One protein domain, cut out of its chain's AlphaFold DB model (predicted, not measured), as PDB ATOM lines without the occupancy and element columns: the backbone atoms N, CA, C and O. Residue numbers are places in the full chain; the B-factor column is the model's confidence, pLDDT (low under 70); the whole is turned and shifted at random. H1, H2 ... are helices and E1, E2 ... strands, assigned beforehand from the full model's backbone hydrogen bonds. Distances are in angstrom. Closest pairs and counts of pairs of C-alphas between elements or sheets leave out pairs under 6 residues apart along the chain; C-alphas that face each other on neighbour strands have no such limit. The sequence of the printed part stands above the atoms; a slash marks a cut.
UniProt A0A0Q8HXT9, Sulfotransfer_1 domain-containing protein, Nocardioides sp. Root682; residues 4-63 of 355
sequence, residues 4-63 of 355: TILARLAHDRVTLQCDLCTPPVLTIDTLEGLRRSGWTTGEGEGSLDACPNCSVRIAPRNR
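This is residues 4 to 63 of the 355 residues of the protein "Sulfotransfer_1 domain-containing protein" of Nocardioides sp. Root682 (UniProt A0A0Q8HXT9). A small sheet of three antiparallel strands, E1, E2 and E3, has the short helix H1 crossing over one of its faces at E3. A loop after H1 leads to the short strand E4, near the middle of the domain, and then to a second short helix, H2, which with the tail after it makes the end of the longest axis opposite the turn between E1 and E2. The printed part has 60 residues, with four named strands and two named helices in the order E1, E2, E3, H1, E4, H2; the sheet runs E1, E2, E3, all antiparallel, and the class is mixed, helices and strands. The whole is compact, with a radius of gyration of the C-alphas of 11.2 A and spans of 35 by 25 by 16 A.

The sheet is a meander, each strand the antiparallel neighbour of the one before: E1, residues 4 to 8, E2, residues 13 to 18, and E3, residues 26 to 30. E2 is the inner strand, and E1 and E3 are the edge strands. E1 and E2 form a hairpin, with 162 degrees between their directions; the C-alphas of Ile 5 and Leu 16 face each other at 4.7 A. Across this pair N 6 and O 15 are 2.8 A apart and N 15 and O 7 are 2.9 A apart, both within hydrogen-bond range. E2 and E3 form a hairpin too, with 147 degrees between their directions, and the C-alphas of Arg 13 and Thr 30 face each other at 4.3 A. Here N 14 and O 29, and N 16 and O 27, are within hydrogen-bond range, each pair at 2.9 A. H1, residues 31 to 36, is on the sheet at a height over the sheet of 7.3 A. It lies over E3 and runs across the strands, at 68 degrees to E3 on the local plane. Its closest C-alphas to E2 are those of Leu 31 and Arg 13, 7.2 A apart. E4, residues 48 to 50, pairs with no named strand, but residues 40 to 41 form a short antiparallel pairing with it. The closest C-alphas of E4 and E2 are those of Ala 50 and Cys 18, 7.0 A apart. E4 and E1 are only just apart, their closest C-alphas at 8.5 A, and E4 is also apart from E3 and H1. H2, residues 52 to 57, is not on the sheet and is apart from E1, E2, E3 and H1; it and E4 meet only through their link. In H1 and H2 every O i to N i+4 pair is within hydrogen-bond range.

E1 begins at C-alpha 4, at (-25.651, -35.322, 43.506), and is 11.2 A from first to last C-alpha. E2 is the longest strand by residues, with 15.8 A between C-alphas 13 and 18, and E3 measures 13.1 A from C-alpha 26 to C-alpha 30. H1 follows E3 directly, starting at C-alpha 31, at (-33.636, -42.022, 50.673), and is 8.8 A long. E4 is 6.3 A long. H2 is 8.7 A long and ends at C-alpha 57, at (-17.808, -52.382, 39.320).

The two C-alphas farthest apart are those of Ala 10 and Arg 61, at 35.7 A, while the first and last printed C-alphas, of Thr 4 and Arg 63, are 14.9 A apart. The printed part has no cut. The links E1 to E2, E3 to H1 and E4 to H2 are tight, E2 to E3 is short with 7 residues, and H1 to E4 is long with 11 residues. The mean pLDDT of the printed part is 79.7, and residues 41 to 48, of which residue 48 belongs to E4, are under 70.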
ATOM      1  N   THR A   4     -25.021 -36.646  43.541       83.75
ATOM      2  CA  THR A   4     -25.651 -35.322  43.506       83.75
ATOM      3  C   THR A   4     -27.170 -35.473  43.544       83.75
ATOM      4  O   THR A   4     -27.740 -36.232  42.759       83.75
ATOM      5  N   ILE A   5     -27.838 -34.756  44.455       87.38
ATOM      6  CA  ILE A   5     -29.297 -34.587  44.422       87.38
ATOM      7  C   ILE A   5     -29.603 -33.516  43.374       87.38
ATOM      8  O   ILE A   5     -29.211 -32.365  43.542       87.38
ATOM      9  N   LEU A   6     -30.284 -33.901  42.298       87.56
ATOM     10  CA  LEU A   6     -30.640 -33.003  41.198       87.56
ATOM     11  C   LEU A   6     -31.909 -32.202  41.491       87.56
ATOM     12  O   LEU A   6     -32.027 -31.057  41.070       87.56
ATOM     13  N   ALA A   7     -32.860 -32.815  42.197       89.12
ATOM     14  CA  ALA A   7     -34.122 -32.198  42.575       89.12
ATOM     15  C   ALA A   7     -34.709 -32.894  43.808       89.12
ATOM     16  O   ALA A   7     -34.506 -34.095  44.012       89.12
ATOM     17  N   ARG A   8     -35.458 -32.135  44.609       90.06
ATOM     18  CA  ARG A   8     -36.369 -32.671  45.626       90.06
ATOM     19  C   ARG A   8     -37.775 -32.646  45.046       90.06
ATOM     20  O   ARG A   8     -38.153 -31.658  44.424       90.06
ATOM     21  N   LEU A   9     -38.490 -33.745  45.210       89.19
ATOM     22  CA  LEU A   9     -39.805 -33.995  44.640       89.19
ATOM     23  C   LEU A   9     -40.793 -34.269  45.780       89.19
ATOM     24  O   LEU A   9     -40.387 -34.460  46.930       89.19
ATOM     25  N   ALA A  10     -42.082 -34.318  45.464       84.50
ATOM     26  CA  ALA A  10     -43.110 -34.683  46.427       84.50
ATOM     27  C   ALA A  10     -42.892 -36.085  47.023       84.50
ATOM     28  O   ALA A  10     -42.169 -36.922  46.470       84.50
ATOM     29  N   HIS A  11     -43.557 -36.346  48.152       84.25
ATOM     30  CA  HIS A  11     -43.461 -37.608  48.896       84.25
ATOM     31  C   HIS A  11     -42.028 -37.939  49.359       84.25
ATOM     32  O   HIS A  11     -41.603 -39.094  49.295       84.25
ATOM     33  N   ASP A  12     -41.266 -36.916  49.765       87.19
ATOM     34  CA  ASP A  12     -39.872 -37.021  50.227       87.19
ATOM     35  C   ASP A  12     -38.922 -37.707  49.231       87.19
ATOM     36  O   ASP A  12     -37.872 -38.257  49.593       87.19
ATOM     37  N   ARG A  13     -39.279 -37.679  47.942       88.50
ATOM     38  CA  ARG A  13     -38.461 -38.252  46.878       88.50
ATOM     39  C   ARG A  13     -37.375 -37.287  46.452       88.50
ATOM     40  O   ARG A  13     -37.508 -36.064  46.500       88.50
ATOM     41  N   VAL A  14     -36.281 -37.858  45.974       89.12
ATOM     42  CA  VAL A  14     -35.187 -37.109  45.368       89.12
ATOM     43  C   VAL A  14     -34.852 -37.696  44.011       89.12
ATOM     44  O   VAL A  14     -34.798 -38.915  43.837       89.12
ATOM     45  N   THR A  15     -34.570 -36.819  43.055       89.69
ATOM     46  CA  THR A  15     -33.831 -37.209  41.863       89.69
ATOM     47  C   THR A  15     -32.360 -37.285  42.241       89.69
ATOM     48  O   THR A  15     -31.753 -36.272  42.588       89.69
ATOM     49  N   LEU A  16     -31.778 -38.476  42.168       88.44
ATOM     50  CA  LEU A  16     -30.397 -38.726  42.559       88.44
ATOM     51  C   LEU A  16     -29.558 -39.177  41.367       88.44
ATOM     52  O   LEU A  16     -29.971 -40.039  40.588       88.44
ATOM     53  N   GLN A  17     -28.347 -38.636  41.277       89.25
ATOM     54  CA  GLN A  17     -27.344 -38.982  40.279       89.25
ATOM     55  C   GLN A  17     -26.093 -39.572  40.932       89.25
ATOM     56  O   GLN A  17     -25.601 -39.076  41.944       89.25
ATOM     57  N   CYS A  18     -25.532 -40.612  40.314       89.12
ATOM     58  CA  CYS A  18     -24.185 -41.085  40.607       89.12
ATOM     59  C   CYS A  18     -23.136 -40.323  39.790       89.12
ATOM     60  O   CYS A  18     -23.159 -40.342  38.555       89.12
ATOM     61  N   ASP A  19     -22.149 -39.759  40.479       86.62
ATOM     62  CA  ASP A  19     -21.099 -38.944  39.862       86.62
ATOM     63  C   ASP A  19     -19.849 -39.750  39.490       86.62
ATOM     64  O   ASP A  19     -18.817 -39.174  39.183       86.62
ATOM     65  N   LEU A  20     -19.926 -41.085  39.531       87.06
ATOM     66  CA  LEU A  20     -18.811 -41.986  39.197       87.06
ATOM     67  C   LEU A  20     -19.054 -42.815  37.932       87.06
ATOM     68  O   LEU A  20     -18.111 -43.320  37.334       87.06
ATOM     69  N   CYS A  21     -20.318 -43.080  37.587       86.31
ATOM     70  CA  CYS A  21     -20.639 -43.900  36.418       86.31
ATOM     71  C   CYS A  21     -20.559 -43.055  35.147       86.31
ATOM     72  O   CYS A  21     -21.100 -41.956  35.135       86.31
ATOM     73  N   THR A  22     -20.002 -43.603  34.072       82.88
ATOM     74  CA  THR A  22     -20.142 -43.044  32.721       82.88
ATOM     75  C   THR A  22     -20.849 -44.097  31.856       82.88
ATOM     76  O   THR A  22     -20.306 -45.200  31.722       82.88
ATOM     77  N   PRO A  23     -22.066 -43.832  31.337       86.62
ATOM     78  CA  PRO A  23     -22.936 -42.683  31.635       86.62
ATOM     79  C   PRO A  23     -23.451 -42.683  33.092       86.62
ATOM     80  O   PRO A  23     -23.409 -43.726  33.762       86.62
ATOM     81  N   PRO A  24     -23.940 -41.540  33.622       88.50
ATOM     82  CA  PRO A  24     -24.454 -41.473  34.983       88.50
ATOM     83  C   PRO A  24     -25.617 -42.443  35.220       88.50
ATOM     84  O   PRO A  24     -26.531 -42.619  34.409       88.50
ATOM     85  N   VAL A  25     -25.618 -43.059  36.402       88.38
ATOM     86  CA  VAL A  25     -26.800 -43.763  36.908       88.38
ATOM     87  C   VAL A  25     -27.668 -42.730  37.610       88.38
ATOM     88  O   VAL A  25     -27.217 -42.119  38.578       88.38
ATOM     89  N   LEU A  26     -28.898 -42.560  37.129       87.56
ATOM     90  CA  LEU A  26     -29.907 -41.703  37.739       87.56
ATOM     91  C   LEU A  26     -31.083 -42.542  38.233       87.56
ATOM     92  O   LEU A  26     -31.376 -43.599  37.672       87.56
ATOM     93  N   THR A  27     -31.749 -42.069  39.279       87.50
ATOM     94  CA  THR A  27     -32.952 -42.698  39.836       87.50
ATOM     95  C   THR A  27     -33.799 -41.659  40.568       87.50
ATOM     96  O   THR A  27     -33.291 -40.604  40.951       87.50
ATOM     97  N   ILE A  28     -35.080 -41.959  40.766       88.62
ATOM     98  CA  ILE A  28     -36.012 -41.149  41.554       88.62
ATOM     99  C   ILE A  28     -36.618 -42.057  42.617       88.62
ATOM    100  O   ILE A  28     -37.284 -43.023  42.258       88.62
ATOM    101  N   ASP A  29     -36.364 -41.784  43.895       88.00
ATOM    102  CA  ASP A  29     -36.972 -42.519  45.015       88.00
ATOM    103  C   ASP A  29     -36.761 -41.754  46.336       88.00
ATOM    104  O   ASP A  29     -36.088 -40.718  46.366       88.00
ATOM    105  N   THR A  30     -37.316 -42.254  47.438       87.12
ATOM    106  CA  THR A  30     -36.987 -41.776  48.790       87.12
ATOM    107  C   THR A  30     -35.587 -42.241  49.198       87.12
ATOM    108  O   THR A  30     -35.074 -43.237  48.685       87.12
ATOM    109  N   LEU A  31     -34.947 -41.578  50.168       82.88
ATOM    110  CA  LEU A  31     -33.636 -42.022  50.673       82.88
ATOM    111  C   LEU A  31     -33.663 -43.466  51.208       82.88
ATOM    112  O   LEU A  31     -32.696 -44.210  51.041       82.88
ATOM    113  N   GLU A  32     -34.769 -43.883  51.822       82.56
ATOM    114  CA  GLU A  32     -34.967 -45.264  52.262       82.56
ATOM    115  C   GLU A  32     -35.087 -46.235  51.078       82.56
ATOM    116  O   GLU A  32     -34.397 -47.261  51.044       82.56
ATOM    117  N   GLY A  33     -35.890 -45.888  50.068       82.75
ATOM    118  CA  GLY A  33     -36.039 -46.672  48.842       82.75
ATOM    119  C   GLY A  33     -34.712 -46.846  48.100       82.75
ATOM    120  O   GLY A  33     -34.366 -47.956  47.678       82.75
ATOM    121  N   LEU A  34     -33.886 -45.797  48.067       82.56
ATOM    122  CA  LEU A  34     -32.527 -45.835  47.525       82.56
ATOM    123  C   LEU A  34     -31.626 -46.815  48.286       82.56
ATOM    124  O   LEU A  34     -30.968 -47.653  47.658       82.56
ATOM    125  N   ARG A  35     -31.624 -46.773  49.626       79.62
ATOM    126  CA  ARG A  35     -30.857 -47.721  50.459       79.62
ATOM    127  C   ARG A  35     -31.279 -49.164  50.195       79.62
ATOM    128  O   ARG A  35     -30.425 -50.021  49.955       79.62
ATOM    129  N   ARG A  36     -32.586 -49.434  50.131       78.19
ATOM    130  CA  ARG A  36     -33.133 -50.759  49.779       78.19
ATOM    131  C   ARG A  36     -32.675 -51.200  48.384       78.19
ATOM    132  O   ARG A  36     -32.188 -52.323  48.185       78.19
ATOM    133  N   SER A  37     -32.701 -50.274  47.433       74.69
ATOM    134  CA  SER A  37     -32.219 -50.452  46.060       74.69
ATOM    135  C   SER A  37     -30.691 -50.552  45.949       74.69
ATOM    136  O   SER A  37     -30.176 -50.904  44.885       74.69
ATOM    137  N   GLY A  38     -29.960 -50.412  47.063       76.06
ATOM    138  CA  GLY A  38     -28.534 -50.729  47.199       76.06
ATOM    139  C   GLY A  38     -27.597 -49.550  47.030       76.06
ATOM    140  O   GLY A  38     -26.401 -49.755  46.821       76.06
ATOM    141  N   TRP A  39     -28.141 -48.342  47.057       82.25
ATOM    142  CA  TRP A  39     -27.352 -47.128  47.143       82.25
ATOM    143  C   TRP A  39     -26.797 -47.034  48.564       82.25
ATOM    144  O   TRP A  39     -27.546 -47.149  49.534       82.25
ATOM    145  N   THR A  40     -25.481 -46.900  48.704       74.62
ATOM    146  CA  THR A  40     -24.854 -46.780  50.025       74.62
ATOM    147  C   THR A  40     -24.920 -45.335  50.487       74.62
ATOM    148  O   THR A  40     -24.622 -44.430  49.711       74.62
ATOM    149  N   THR A  41     -25.306 -45.112  51.745       64.12
ATOM    150  CA  THR A  41     -25.189 -43.808  52.406       64.12
ATOM    151  C   THR A  41     -23.861 -43.703  53.152       64.12
ATOM    152  O   THR A  41     -23.458 -44.680  53.777       64.12
ATOM    153  N   GLY A  42     -23.165 -42.569  53.052       62.78
ATOM    154  CA  GLY A  42     -22.016 -42.255  53.901       62.78
ATOM    155  C   GLY A  42     -22.448 -41.955  55.343       62.78
ATOM    156  O   GLY A  42     -23.626 -42.068  55.689       62.78
ATOM    157  N   GLU A  43     -21.497 -41.562  56.193       49.09
ATOM    158  CA  GLU A  43     -21.800 -41.133  57.562       49.09
ATOM    159  C   GLU A  43     -22.357 -39.694  57.568       49.09
ATOM    160  O   GLU A  43     -21.846 -38.814  56.870       49.09
ATOM    161  N   GLY A  44     -23.458 -39.480  58.297       54.38
ATOM    162  CA  GLY A  44     -24.273 -38.255  58.297       54.38
ATOM    163  C   GLY A  44     -25.639 -38.446  57.619       54.38
ATOM    164  O   GLY A  44     -25.744 -39.106  56.583       54.38
ATOM    165  N   GLU A  45     -26.707 -37.884  58.198       44.00
ATOM    166  CA  GLU A  45     -28.038 -37.884  57.574       44.00
ATOM    167  C   GLU A  45     -27.964 -37.300  56.152       44.00
ATOM    168  O   GLU A  45     -27.634 -36.135  55.950       44.00
ATOM    169  N   GLY A  46     -28.246 -38.134  55.147       50.41
ATOM    170  CA  GLY A  46     -28.331 -37.715  53.747       50.41
ATOM    171  C   GLY A  46     -27.041 -37.792  52.921       50.41
ATOM    172  O   GLY A  46     -27.096 -37.466  51.736       50.41
ATOM    173  N   SER A  47     -25.901 -38.247  53.460       52.28
ATOM    174  CA  SER A  47     -24.706 -38.450  52.629       52.28
ATOM    175  C   SER A  47     -24.809 -39.778  51.867       52.28
ATOM    176  O   SER A  47     -25.175 -40.800  52.433       52.28
ATOM    177  N   LEU A  48     -24.545 -39.786  50.558       57.31
ATOM    178  CA  LEU A  48     -24.560 -40.982  49.705       57.31
ATOM    179  C   LEU A  48     -23.154 -41.259  49.137       57.31
ATOM    180  O   LEU A  48     -22.477 -40.338  48.678       57.31
ATOM    181  N   ASP A  49     -22.695 -42.512  49.227       70.31
ATOM    182  CA  ASP A  49     -21.326 -42.967  48.927       70.31
ATOM    183  C   ASP A  49     -21.207 -43.580  47.519       70.31
ATOM    184  O   ASP A  49     -20.360 -43.170  46.731       70.31
ATOM    185  N   ALA A  50     -22.055 -44.540  47.141       77.25
ATOM    186  CA  ALA A  50     -21.994 -45.149  45.811       77.25
ATOM    187  C   ALA A  50     -23.321 -45.782  45.378       77.25
ATOM    188  O   ALA A  50     -24.068 -46.345  46.177       77.25
ATOM    189  N   CYS A  51     -23.589 -45.769  44.067       86.06
ATOM    190  CA  CYS A  51     -24.727 -46.503  43.519       86.06
ATOM    191  C   CYS A  51     -24.436 -48.019  43.497       86.06
ATOM    192  O   CYS A  51     -23.265 -48.432  43.515       86.06
ATOM    193  N   PRO A  52     -25.467 -48.873  43.345       79.06
ATOM    194  CA  PRO A  52     -25.290 -50.323  43.243       79.06
ATOM    195  C   PRO A  52     -24.312 -50.738  42.139       79.06
ATOM    196  O   PRO A  52     -23.608 -51.741  42.263       79.06
ATOM    197  N   ASN A  53     -24.246 -49.970  41.048       80.88
ATOM    198  CA  ASN A  53     -23.338 -50.255  39.948       80.88
ATOM    199  C   ASN A  53     -21.873 -50.045  40.357       80.88
ATOM    200  O   ASN A  53     -21.050 -50.940  40.163       80.88
ATOM    201  N   CYS A  54     -21.560 -48.914  40.989       83.44
ATOM    202  CA  CYS A  54     -20.224 -48.592  41.492       83.44
ATOM    203  C   CYS A  54     -19.770 -49.572  42.570       83.44
ATOM    204  O   CYS A  54     -18.656 -50.082  42.492       83.44
ATOM    205  N   SER A  55     -20.643 -49.917  43.517       77.44
ATOM    206  CA  SER A  55     -20.352 -50.889  44.584       77.44
ATOM    207  C   SER A  55     -19.958 -52.276  44.059       77.44
ATOM    208  O   SER A  55     -19.272 -53.046  44.742       77.44
ATOM    209  N   VAL A  56     -20.359 -52.596  42.827       72.19
ATOM    210  CA  VAL A  56     -20.006 -53.849  42.153       72.19
ATOM    211  C   VAL A  56     -18.840 -53.685  41.173       72.19
ATOM    212  O   VAL A  56     -18.038 -54.611  41.061       72.19
ATOM    213  N   ARG A  57     -18.745 -52.561  40.449       74.50
ATOM    214  CA  ARG A  57     -17.808 -52.382  39.320       74.50
ATOM    215  C   ARG A  57     -16.534 -51.612  39.664       74.50
ATOM    216  O   ARG A  57     -15.525 -51.824  39.002       74.50
ATOM    217  N   ILE A  58     -16.568 -50.738  40.665       78.19
ATOM    218  CA  ILE A  58     -15.485 -49.792  40.949       78.19
ATOM    219  C   ILE A  58     -14.980 -50.041  42.368       78.19
ATOM    220  O   ILE A  58     -15.670 -49.771  43.355       78.19
ATOM    221  N   ALA A  59     -13.762 -50.582  42.470       79.31
ATOM    222  CA  ALA A  59     -13.088 -50.739  43.754       79.31
ATOM    223  C   ALA A  59     -13.001 -49.372  44.464       79.31
ATOM    224  O   ALA A  59     -12.744 -48.387  43.774       79.31
ATOM    225  N   PRO A  60     -13.156 -49.287  45.801       80.69
ATOM    226  CA  PRO A  60     -13.163 -48.006  46.518       80.69
ATOM    227  C   PRO A  60     -11.989 -47.084  46.162       80.69
ATOM    228  O   PRO A  60     -12.205 -45.923  45.842       80.69
ATOM    229  N   ARG A  61     -10.768 -47.630  46.074       81.94
ATOM    230  CA  ARG A  61      -9.550 -46.892  45.682       81.94
ATOM    231  C   ARG A  61      -9.543 -46.325  44.250       81.94
ATOM    232  O   ARG A  61      -8.689 -45.514  43.935       81.94
ATOM    233  N   ASN A  62     -10.455 -46.778  43.390       82.69
ATOM    234  CA  ASN A  62     -10.580 -46.356  41.992       82.69
ATOM    235  C   ASN A  62     -11.814 -45.463  41.764       82.69
ATOM    236  O   ASN A  62     -12.144 -45.170  40.617       82.69
ATOM    237  N   ARG A  63     -12.554 -45.092  42.818       83.75
ATOM    238  CA  ARG A  63     -13.724 -44.215  42.701       83.75
ATOM    239  C   ARG A  63     -13.251 -42.775  42.530       83.75
ATOM    240  O   ARG A  63     -12.863 -42.132  43.499       83.75
TER     241      ARG A  63